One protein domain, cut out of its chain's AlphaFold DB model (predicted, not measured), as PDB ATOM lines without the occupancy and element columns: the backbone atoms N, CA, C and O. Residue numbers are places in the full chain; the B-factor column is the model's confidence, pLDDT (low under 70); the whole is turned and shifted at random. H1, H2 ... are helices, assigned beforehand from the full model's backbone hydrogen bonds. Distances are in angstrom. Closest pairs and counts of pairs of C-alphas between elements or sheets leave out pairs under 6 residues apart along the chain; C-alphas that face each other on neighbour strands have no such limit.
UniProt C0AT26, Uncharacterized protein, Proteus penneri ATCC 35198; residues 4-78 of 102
ATOM      1  N   GLU A   4     -23.023  10.446 124.075       86.06
ATOM      2  CA  GLU A   4     -22.100  10.363 122.929       86.06
ATOM      3  C   GLU A   4     -21.599   8.926 122.709       86.06
ATOM      4  O   GLU A   4     -21.513   8.428 121.584       86.06
ATOM      5  N   ASN A   5     -21.329   8.198 123.793       84.75
ATOM      6  CA  ASN A   5     -20.996   6.781 123.762       84.75
ATOM      7  C   ASN A   5     -22.141   5.935 123.202       84.75
ATOM      8  O   ASN A   5     -21.888   5.075 122.361       84.75
ATOM      9  N   VAL A   6     -23.384   6.184 123.616       87.00
ATOM     10  CA  VAL A   6     -24.564   5.485 123.077       87.00
ATOM     11  C   VAL A   6     -24.694   5.744 121.572       87.00
ATOM     12  O   VAL A   6     -24.841   4.800 120.793       87.00
ATOM     13  N   ALA A   7     -24.529   7.002 121.152       87.69
ATOM     14  CA  ALA A   7     -24.566   7.398 119.747       87.69
ATOM     15  C   ALA A   7     -23.472   6.715 118.912       87.69
ATOM     16  O   ALA A   7     -23.738   6.271 117.795       87.69
ATOM     17  N   SER A   8     -22.261   6.555 119.461       87.44
ATOM     18  CA  SER A   8     -21.156   5.874 118.767       87.44
ATOM     19  C   SER A   8     -21.431   4.394 118.465       87.44
ATOM     20  O   SER A   8     -20.829   3.832 117.554       87.44
ATOM     21  N   PHE A   9     -22.371   3.777 119.188       87.31
ATOM     22  CA  PHE A   9     -22.851   2.419 118.926       87.31
ATOM     23  C   PHE A   9     -24.116   2.379 118.057       87.31
ATOM     24  O   PHE A   9     -24.701   1.310 117.894       87.31
ATOM     25  N   LEU A  10     -24.544   3.518 117.499       89.88
ATOM     26  CA  LEU A  10     -25.772   3.653 116.705       89.88
ATOM     27  C   LEU A  10     -27.032   3.228 117.477       89.88
ATOM     28  O   LEU A  10     -28.007   2.749 116.894       89.88
ATOM     29  N   LEU A  11     -27.012   3.395 118.800       89.69
ATOM     30  CA  LEU A  11     -28.144   3.098 119.667       89.69
ATOM     31  C   LEU A  11     -28.997   4.359 119.893       89.69
ATOM     32  O   LEU A  11     -28.472   5.474 119.853       89.69
ATOM     33  N   PRO A  12     -30.311   4.215 120.161       88.88
ATOM     34  CA  PRO A  12     -31.166   5.352 120.485       88.88
ATOM     35  C   PRO A  12     -30.687   6.071 121.751       88.88
ATOM     36  O   PRO A  12     -30.556   5.454 122.809       88.88
ATOM     37  N   ILE A  13     -30.475   7.385 121.655       89.81
ATOM     38  CA  ILE A  13     -30.146   8.224 122.810       89.81
ATOM     39  C   ILE A  13     -31.396   8.360 123.676       89.81
ATOM     40  O   ILE A  13     -32.431   8.847 123.221       89.81
ATOM     41  N   THR A  14     -31.305   7.916 124.928       86.62
ATOM     42  CA  THR A  14     -32.429   7.976 125.875       86.62
ATOM     43  C   THR A  14     -32.215   8.991 126.996       86.62
ATOM     44  O   THR A  14     -33.164   9.259 127.737       86.62
ATOM     45  N   GLY A  15     -30.997   9.534 127.151       83.38
ATOM     46  CA  GLY A  15     -30.621  10.410 128.267       83.38
ATOM     47  C   GLY A  15     -30.745   9.743 129.641       83.38
ATOM     48  O   GLY A  15     -30.817  10.420 130.664       83.38
ATOM     49  N   LYS A  16     -30.864   8.410 129.672       83.25
ATOM     50  CA  LYS A  16     -31.110   7.583 130.856       83.25
ATOM     51  C   LYS A  16     -30.246   6.332 130.783       83.25
ATOM     52  O   LYS A  16     -29.811   5.923 129.712       83.25
ATOM     53  N   ASN A  17     -30.036   5.694 131.933       86.62
ATOM     54  CA  ASN A  17     -29.244   4.462 132.056       86.62
ATOM     55  C   ASN A  17     -27.789   4.598 131.556       86.62
ATOM     56  O   ASN A  17     -27.145   3.604 131.228       86.62
ATOM     57  N   THR A  18     -27.264   5.823 131.514       91.62
ATOM     58  CA  THR A  18     -25.841   6.108 131.314       91.62
ATOM     59  C   THR A  18     -25.150   6.275 132.671       91.62
ATOM     60  O   THR A  18     -25.806   6.523 133.688       91.62
ATOM     61  N   TRP A  19     -23.820   6.138 132.698       91.81
ATOM     62  CA  TRP A  19     -23.039   6.397 133.912       91.81
ATOM     63  C   TRP A  19     -23.174   7.857 134.336       91.81
ATOM     64  O   TRP A  19     -23.413   8.121 135.508       91.81
ATOM     65  N   GLU A  20     -23.112   8.784 133.378       90.00
ATOM     66  CA  GLU A  20     -23.339  10.211 133.612       90.00
ATOM     67  C   GLU A  20     -24.712  10.482 134.244       90.00
ATOM     68  O   GLU A  20     -24.801  11.187 135.247       90.00
ATOM     69  N   PHE A  21     -25.780   9.856 133.735       91.81
ATOM     70  CA  PHE A  21     -27.118  10.000 134.310       91.81
ATOM     71  C   PHE A  21     -27.197   9.445 135.739       91.81
ATOM     72  O   PHE A  21     -27.773  10.081 136.620       91.81
ATOM     73  N   GLY A  22     -26.615   8.268 135.990       92.12
ATOM     74  CA  GLY A  22     -26.564   7.677 137.331       92.12
ATOM     75  C   GLY A  22     -25.799   8.552 138.328       92.12
ATOM     76  O   GLY A  22     -26.304   8.827 139.415       92.12
ATOM     77  N   LEU A  23     -24.627   9.049 137.929       92.38
ATOM     78  CA  LEU A  23     -23.799   9.951 138.729       92.38
ATOM     79  C   LEU A  23     -24.497  11.279 139.008       92.38
ATOM     80  O   LEU A  23     -24.491  11.736 140.146       92.38
ATOM     81  N   LEU A  24     -25.166  11.863 138.010       91.75
ATOM     82  CA  LEU A  24     -25.956  13.079 138.192       91.75
ATOM     83  C   LEU A  24     -27.042  12.873 139.250       91.75
ATOM     84  O   LEU A  24     -27.234  13.742 140.090       91.75
ATOM     85  N   ARG A  25     -27.721  11.720 139.262       93.19
ATOM     86  CA  ARG A  25     -28.726  11.411 140.291       93.19
ATOM     87  C   ARG A  25     -28.132  11.278 141.690       93.19
ATOM     88  O   ARG A  25     -28.758  11.744 142.638       93.19
ATOM     89  N   MET A  26     -26.957  10.661 141.815       93.31
ATOM     90  CA  MET A  26     -26.253  10.521 143.095       93.31
ATOM     91  C   MET A  26     -25.758  11.883 143.609       93.31
ATOM     92  O   MET A  26     -26.032  12.271 144.735       93.31
ATOM     93  N   LEU A  27     -25.106  12.685 142.768       90.19
ATOM     94  CA  LEU A  27     -24.661  14.028 143.162       90.19
ATOM     95  C   LEU A  27     -25.842  14.965 143.456       90.19
ATOM     96  O   LEU A  27     -25.766  15.808 144.347       90.19
ATOM     97  N   LEU A  28     -26.955  14.804 142.738       91.69
ATOM     98  CA  LEU A  28     -28.180  15.547 143.007       91.69
ATOM     99  C   LEU A  28     -28.828  15.114 144.329       91.69
ATOM    100  O   LEU A  28     -29.303  15.980 145.050       91.69
ATOM    101  N   GLY A  29     -28.798  13.820 144.668       91.12
ATOM    102  CA  GLY A  29     -29.256  13.289 145.961       91.12
ATOM    103  C   GLY A  29     -28.454  13.801 147.157       91.12
ATOM    104  O   GLY A  29     -29.001  13.964 148.241       91.12
ATOM    105  N   TYR A  30     -27.181  14.144 146.949       89.25
ATOM    106  CA  TYR A  30     -26.393  14.876 147.940       89.25
ATOM    107  C   TYR A  30     -26.861  16.333 148.119       89.25
ATOM    108  O   TYR A  30     -26.841  16.861 149.230       89.25
ATOM    109  N   ALA A  31     -27.263  17.002 147.035       89.31
ATOM    110  CA  ALA A  31     -27.618  18.422 147.050       89.31
ATOM    111  C   ALA A  31     -29.087  18.697 147.420       89.31
ATOM    112  O   ALA A  31     -29.400  19.787 147.901       89.31
ATOM    113  N   MET A  32     -29.991  17.752 147.155       90.62
ATOM    114  CA  MET A  32     -31.423  17.876 147.417       90.62
ATOM    115  C   MET A  32     -32.092  16.510 147.604       90.62
ATOM    116  O   MET A  32     -31.777  15.547 146.907       90.62
ATOM    117  N   GLU A  33     -33.083  16.453 148.489       89.19
ATOM    118  CA  GLU A  33     -33.927  15.268 148.680       89.19
ATOM    119  C   GLU A  33     -34.956  15.133 147.549       89.19
ATOM    120  O   GLU A  33     -35.471  16.143 147.047       89.19
ATOM    121  N   SER A  34     -35.301  13.898 147.172       90.81
ATOM    122  CA  SER A  34     -36.247  13.602 146.089       90.81
ATOM    123  C   SER A  34     -37.664  14.125 146.333       90.81
ATOM    124  O   SER A  34     -38.389  14.374 145.366       90.81
ATOM    125  N   GLU A  35     -38.037  14.378 147.592       92.00
ATOM    126  CA  GLU A  35     -39.305  15.014 147.974       92.00
ATOM    127  C   GLU A  35     -39.468  16.416 147.366       92.00
ATOM    128  O   GLU A  35     -40.584  16.849 147.081       92.00
ATOM    129  N   ASN A  36     -38.357  17.100 147.071       92.06
ATOM    130  CA  ASN A  36     -38.355  18.399 146.390       92.06
ATOM    131  C   ASN A  36     -38.630  18.287 144.876       92.06
ATOM    132  O   ASN A  36     -38.646  19.293 144.163       92.06
ATOM    133  N   GLY A  37     -38.864  17.072 144.378       92.12
ATOM    134  CA  GLY A  37     -39.175  16.787 142.986       92.12
ATOM    135  C   GLY A  37     -37.944  16.743 142.072       92.12
ATOM    136  O   GLY A  37     -36.799  16.832 142.518       92.12
ATOM    137  N   PRO A  38     -38.156  16.556 140.757       94.19
ATOM    138  CA  PRO A  38     -37.065  16.441 139.800       94.19
ATOM    139  C   PRO A  38     -36.428  17.798 139.479       94.19
ATOM    140  O   PRO A  38     -37.116  18.761 139.136       94.19
ATOM    141  N   TRP A  39     -35.097  17.846 139.447       91.94
ATOM    142  CA  TRP A  39     -34.346  18.981 138.915       91.94
ATOM    143  C   TRP A  39     -34.013  18.744 137.443       91.94
ATOM    144  O   TRP A  39     -33.410  17.734 137.089       91.94
ATOM    145  N   LYS A  40     -34.439  19.653 136.556       90.44
ATOM    146  CA  LYS A  40     -34.276  19.518 135.090       90.44
ATOM    147  C   LYS A  40     -34.707  18.142 134.540       90.44
ATOM    148  O   LYS A  40     -34.106  17.619 133.608       90.44
ATOM    149  N   GLY A  41     -35.757  17.550 135.117       89.06
ATOM    150  CA  GLY A  41     -36.275  16.237 134.711       89.06
ATOM    151  C   GLY A  41     -35.519  15.031 135.284       89.06
ATOM    152  O   GLY A  41     -35.858  13.894 134.957       89.06
ATOM    153  N   VAL A  42     -34.535  15.257 136.157       91.62
ATOM    154  CA  VAL A  42     -33.758  14.221 136.843       91.62
ATOM    155  C   VAL A  42     -34.190  14.154 138.304       91.62
ATOM    156  O   VAL A  42     -34.150  15.154 139.016       91.62
ATOM    157  N   LEU A  43     -34.629  12.977 138.750       93.19
ATOM    158  CA  LEU A  43     -35.013  12.764 140.144       93.19
ATOM    159  C   LEU A  43     -33.764  12.455 140.992       93.19
ATOM    160  O   LEU A  43     -32.995  11.572 140.586       93.19
ATOM    161  N   PRO A  44     -33.570  13.114 142.149       92.31
ATOM    162  CA  PRO A  44     -32.478  12.801 143.072       92.31
ATOM    163  C   PRO A  44     -32.477  11.326 143.516       92.31
ATOM    164  O   PRO A  44     -33.465  10.600 143.343       92.31
ATOM    165  N   TYR A  45     -31.340  10.854 144.027       89.62
ATOM    166  CA  TYR A  45     -31.200   9.519 144.614       89.62
ATOM    167  C   TYR A  45     -30.866   9.623 146.105       89.62
ATOM    168  O   TYR A  45     -29.717   9.842 146.471       89.62
ATOM    169  N   ASP A  46     -31.861   9.449 146.969       85.75
ATOM    170  CA  ASP A  46     -31.759   9.817 148.393       85.75
ATOM    171  C   ASP A  46     -30.754   8.981 149.205       85.75
ATOM    172  O   ASP A  46     -30.234   9.431 150.224       85.75
ATOM    173  N   GLU A  47     -30.397   7.789 148.721       83.25
ATOM    174  CA  GLU A  47     -29.409   6.916 149.377       83.25
ATOM    175  C   GLU A  47     -27.972   7.452 149.275       83.25
ATOM    176  O   GLU A  47     -27.052   6.903 149.876       83.25
ATOM    177  N   SER A  48     -27.751   8.520 148.504       75.25
ATOM    178  CA  SER A  48     -26.435   9.139 148.318       75.25
ATOM    179  C   SER A  48     -26.104  10.232 149.341       75.25
ATOM    180  O   SER A  48     -25.344  11.152 149.054       75.25
ATOM    181  N   SER A  49     -26.630  10.117 150.562       69.88
ATOM    182  CA  SER A  49     -26.306  11.017 151.673       69.88
ATOM    183  C   SER A  49     -25.054  10.571 152.452       69.88
ATOM    184  O   SER A  49     -24.670   9.397 152.478       69.88
ATOM    185  N   GLY A  50     -24.368  11.526 153.091       73.12
ATOM    186  CA  GLY A  50     -23.197  11.252 153.934       73.12
ATOM    187  C   GLY A  50     -22.027  10.601 153.180       73.12
ATOM    188  O   GLY A  50     -21.620  11.078 152.126       73.12
ATOM    189  N   LEU A  51     -21.481   9.503 153.717       76.81
ATOM    190  CA  LEU A  51     -20.324   8.782 153.154       76.81
ATOM    191  C   LEU A  51     -20.561   8.280 151.716       76.81
ATOM    192  O   LEU A  51     -19.620   8.141 150.936       76.81
ATOM    193  N   VAL A  52     -21.817   8.031 151.336       80.94
ATOM    194  CA  VAL A  52     -22.159   7.584 149.978       80.94
ATOM    195  C   VAL A  52     -21.935   8.701 148.950       80.94
ATOM    196  O   VAL A  52     -21.547   8.408 147.821       80.94
ATOM    197  N   ALA A  53     -22.079   9.974 149.339       83.19
ATOM    198  CA  ALA A  53     -21.778  11.111 148.469       83.19
ATOM    199  C   ALA A  53     -20.283  11.195 148.126       83.19
ATOM    200  O   ALA A  53     -19.919  11.453 146.980       83.19
ATOM    201  N   GLU A  54     -19.411  10.936 149.104       88.31
ATOM    202  CA  GLU A  54     -17.960  10.910 148.896       88.31
ATOM    203  C   GLU A  54     -17.565   9.788 147.924       88.31
ATOM    204  O   GLU A  54     -16.820  10.015 146.970       88.31
ATOM    205  N   LEU A  55     -18.147   8.596 148.092       90.12
ATOM    206  CA  LEU A  55     -17.965   7.483 147.157       90.12
ATOM    207  C   LEU A  55     -18.487   7.809 145.751       90.12
ATOM    208  O   LEU A  55     -17.854   7.430 144.766       90.12
ATOM    209  N   ALA A  56     -19.612   8.523 145.643       90.44
ATOM    210  CA  ALA A  56     -20.133   8.990 144.362       90.44
ATOM    211  C   ALA A  56     -19.178   9.990 143.689       90.44
ATOM    212  O   ALA A  56     -19.012   9.931 142.472       90.44
ATOM    213  N   GLY A  57     -18.503  10.842 144.465       89.88
ATOM    214  CA  GLY A  57     -17.432  11.716 143.983       89.88
ATOM    215  C   GLY A  57     -16.250  10.929 143.411       89.88
ATOM    216  O   GLY A  57     -15.881  11.131 142.258       89.88
ATOM    217  N   TYR A  58     -15.717   9.956 144.156       92.44
ATOM    218  CA  TYR A  58     -14.629   9.103 143.655       92.44
ATOM    219  C   TYR A  58     -15.024   8.299 142.412       92.44
ATOM    220  O   TYR A  58     -14.219   8.119 141.496       92.44
ATOM    221  N   LEU A  59     -16.267   7.820 142.358       92.50
ATOM    222  CA  LEU A  59     -16.792   7.149 141.176       92.50
ATOM    223  C   LEU A  59     -16.908   8.117 139.991       92.50
ATOM    224  O   LEU A  59     -16.581   7.730 138.869       92.50
ATOM    225  N   ALA A  60     -17.344   9.357 140.224       91.94
ATOM    226  CA  ALA A  60     -17.416  10.383 139.189       91.94
ATOM    227  C   ALA A  60     -16.033  10.669 138.592       91.94
ATOM    228  O   ALA A  60     -15.891  10.628 137.371       91.94
ATOM    229  N   ASP A  61     -15.012  10.850 139.433       93.19
ATOM    230  CA  ASP A  61     -13.628  11.068 138.995       93.19
ATOM    231  C   ASP A  61     -13.091   9.886 138.175       93.19
ATOM    232  O   ASP A  61     -12.464  10.069 137.124       93.19
ATOM    233  N   PHE A  62     -13.372   8.657 138.614       94.75
ATOM    234  CA  PHE A  62     -12.974   7.449 137.898       94.75
ATOM    235  C   PHE A  62     -13.633   7.350 136.516       94.75
ATOM    236  O   PHE A  62     -12.951   7.106 135.517       94.75
ATOM    237  N   ILE A  63     -14.952   7.558 136.439       94.06
ATOM    238  CA  ILE A  63     -15.684   7.529 135.168       94.06
ATOM    239  C   ILE A  63     -15.221   8.669 134.256       94.06
ATOM    240  O   ILE A  63     -15.010   8.433 133.071       94.06
ATOM    241  N   TYR A  64     -14.997   9.874 134.781       92.75
ATOM    242  CA  TYR A  64     -14.480  10.993 133.993       92.75
ATOM    243  C   TYR A  64     -13.118  10.662 133.371       92.75
ATOM    244  O   TYR A  64     -12.943  10.783 132.157       92.75
ATOM    245  N   THR A  65     -12.198  10.133 134.182       95.31
ATOM    246  CA  THR A  65     -10.867   9.704 133.732       95.31
ATOM    247  C   THR A  65     -10.982   8.622 132.651       95.31
ATOM    248  O   THR A  65     -10.317   8.689 131.619       95.31
ATOM    249  N   LEU A  66     -11.886   7.652 132.817       95.50
ATOM    250  CA  LEU A  66     -12.174   6.641 131.795       95.50
ATOM    251  C   LEU A  66     -12.684   7.251 130.477       95.50
ATOM    252  O   LEU A  66     -12.323   6.750 129.410       95.50
ATOM    253  N   SER A  67     -13.490   8.317 130.528       92.44
ATOM    254  CA  SER A  67     -14.037   8.961 129.323       92.44
ATOM    255  C   SER A  67     -12.947   9.677 128.548       92.44
ATOM    256  O   SER A  67     -12.781   9.468 127.344       92.44
ATOM    257  N   GLU A  68     -12.130  10.442 129.268       94.69
ATOM    258  CA  GLU A  68     -10.976  11.126 128.704       94.69
ATOM    259  C   GLU A  68     -10.032  10.132 128.011       94.69
ATOM    260  O   GLU A  68      -9.639  10.329 126.857       94.69
ATOM    261  N   TRP A  69      -9.728   9.014 128.676       96.38
ATOM    262  CA  TRP A  69      -8.862   7.980 128.122       96.38
ATOM    263  C   TRP A  69      -9.473   7.243 126.937       96.38
ATOM    264  O   TRP A  69      -8.752   6.934 125.991       96.38
ATOM    265  N   ARG A  70     -10.788   7.011 126.920       94.06
ATOM    266  CA  ARG A  70     -11.474   6.452 125.749       94.06
ATOM    267  C   ARG A  70     -11.277   7.337 124.517       94.06
ATOM    268  O   ARG A  70     -10.924   6.822 123.456       94.06
ATOM    269  N   THR A  71     -11.484   8.646 124.657       92.31
ATOM    270  CA  THR A  71     -11.302   9.602 123.556       92.31
ATOM    271  C   THR A  71      -9.848   9.637 123.114       92.31
ATOM    272  O   THR A  71      -9.568   9.452 121.930       92.31
ATOM    273  N   ARG A  72      -8.903   9.748 124.057       95.31
ATOM    274  CA  ARG A  72      -7.470   9.713 123.743       95.31
ATOM    275  C   ARG A  72      -7.107   8.447 122.978       95.31
ATOM    276  O   ARG A  72      -6.565   8.545 121.885       95.31
ATOM    277  N   LEU A  73      -7.446   7.262 123.472       96.12
ATOM    278  CA  LEU A  73      -7.068   5.995 122.833       96.12
ATOM    279  C   LEU A  73      -7.692   5.782 121.441       96.12
ATOM    280  O   LEU A  73      -7.214   4.926 120.702       96.12
ATOM    281  N   SER A  74      -8.714   6.555 121.062       94.00
ATOM    282  CA  SER A  74      -9.339   6.468 119.735       94.00
ATOM    283  C   SER A  74      -8.564   7.174 118.614       94.00
ATOM    284  O   SER A  74      -8.815   6.905 117.440       94.00
ATOM    285  N   GLU A  75      -7.614   8.055 118.941       95.56
ATOM    286  CA  GLU A  75      -6.853   8.794 117.927       95.56
ATOM    287  C   GLU A  75      -5.718   7.958 117.314       95.56
ATOM    288  O   GLU A  75      -4.974   7.255 118.009       95.56
ATOM    289  N   THR A  76      -5.521   8.102 116.002       96.12
ATOM    290  CA  THR A  76      -4.375   7.529 115.285       96.12
ATOM    291  C   THR A  76      -3.082   8.235 115.684       96.12
ATOM    292  O   THR A  76      -3.001   9.462 115.652       96.12
ATOM    293  N   ARG A  77      -2.038   7.465 116.006       96.12
ATOM    294  CA  ARG A  77      -0.720   7.978 116.416       96.12
ATOM    295  C   ARG A  77       0.418   7.180 115.792       96.12
ATOM    296  O   ARG A  77       0.214   6.041 115.370       96.12
ATOM    297  N   SER A  78       1.614   7.773 115.762       97.31
ATOM    298  CA  SER A  78       2.839   7.037 115.438       97.31
ATOM    299  C   SER A  78       3.169   6.026 116.538       97.31
ATOM    300  O   SER A  78       2.683   6.134 117.667       97.31
TER     301      SER A  78
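What this domain is: This is residues 4 to 78 of the 102 residues of an uncharacterized protein of Proteus penneri ATCC 35198 (UniProt C0AT26). A long helix, H3, and a shorter one, H2, make a lopsided helical hairpin: H2 packs on the earlier part of H3, and the rest of H3 runs on well past H2. The long link from H2 to H3 loops out over the side of H2 away from H3, while the short helix H1 lies off across a gap from the later part of H3; residues 71 to 78, the last turn of H3 and the tail after it, stick out at one end. The printed part has 75 residues with three named helices, in the order H1, H2, H3, and no named strand; the class is all helix. The whole is loose, with a radius of gyration of the C-alphas of 15.0 A, and flat, spanning 52 by 28 by 14 A.

How they stand to each other: The printed part begins with H1, residues 4 to 8, which touches no helix. A short link of 10 residues joins it to H2, residues 19 to 31, and the two are apart. A long link of 19 residues, 32 to 50, then joins H2 to H3, residues 51 to 74. H2 and H3 form a helical hairpin, two helices that touch and run opposite ways, at a shallow tilt of 29 degrees. Their closest C-alphas are those of Tyr 30 and Ala 53, 6.0 A apart, and their centres are 12.8 A apart. H3 touches H2 with residues 53 to 63 alone. H1 and H3 are apart. In H1, H2 and H3 every O i to N i+4 pair is within hydrogen-bond range.

Where its parts are: H1 begins at C-alpha 4, at (-22.100, 10.363, 122.929), and has 5 residues. H2 has 13 residues and measures 18.4 A from its first C-alpha to its last, from Trp 19 at (-23.039, 6.397, 133.912) to Ala 31. H3, the longest helix with 24 residues, measures 35.3 A, from Leu 51 to Ser 74 at (-9.339, 6.468, 119.735).

The domain as a whole: The C-alphas farthest apart are those of Glu 35 and Ser 78, 53.8 A. Residues 7 to 12 stand free, and so do residues 71 to 78, of which 71 to 74 belong to H3. Without these stretches the body has 61 residues, spans 36 by 28 by 13 A and has a radius of gyration of 12.1 A. The link from H2 to H3 is long, and its C-alphas lie 12 to 21 A from the mean of all C-alphas. The printed part has no cut. Its mean pLDDT is 90.0, and one residue, Ser 49, is under 70.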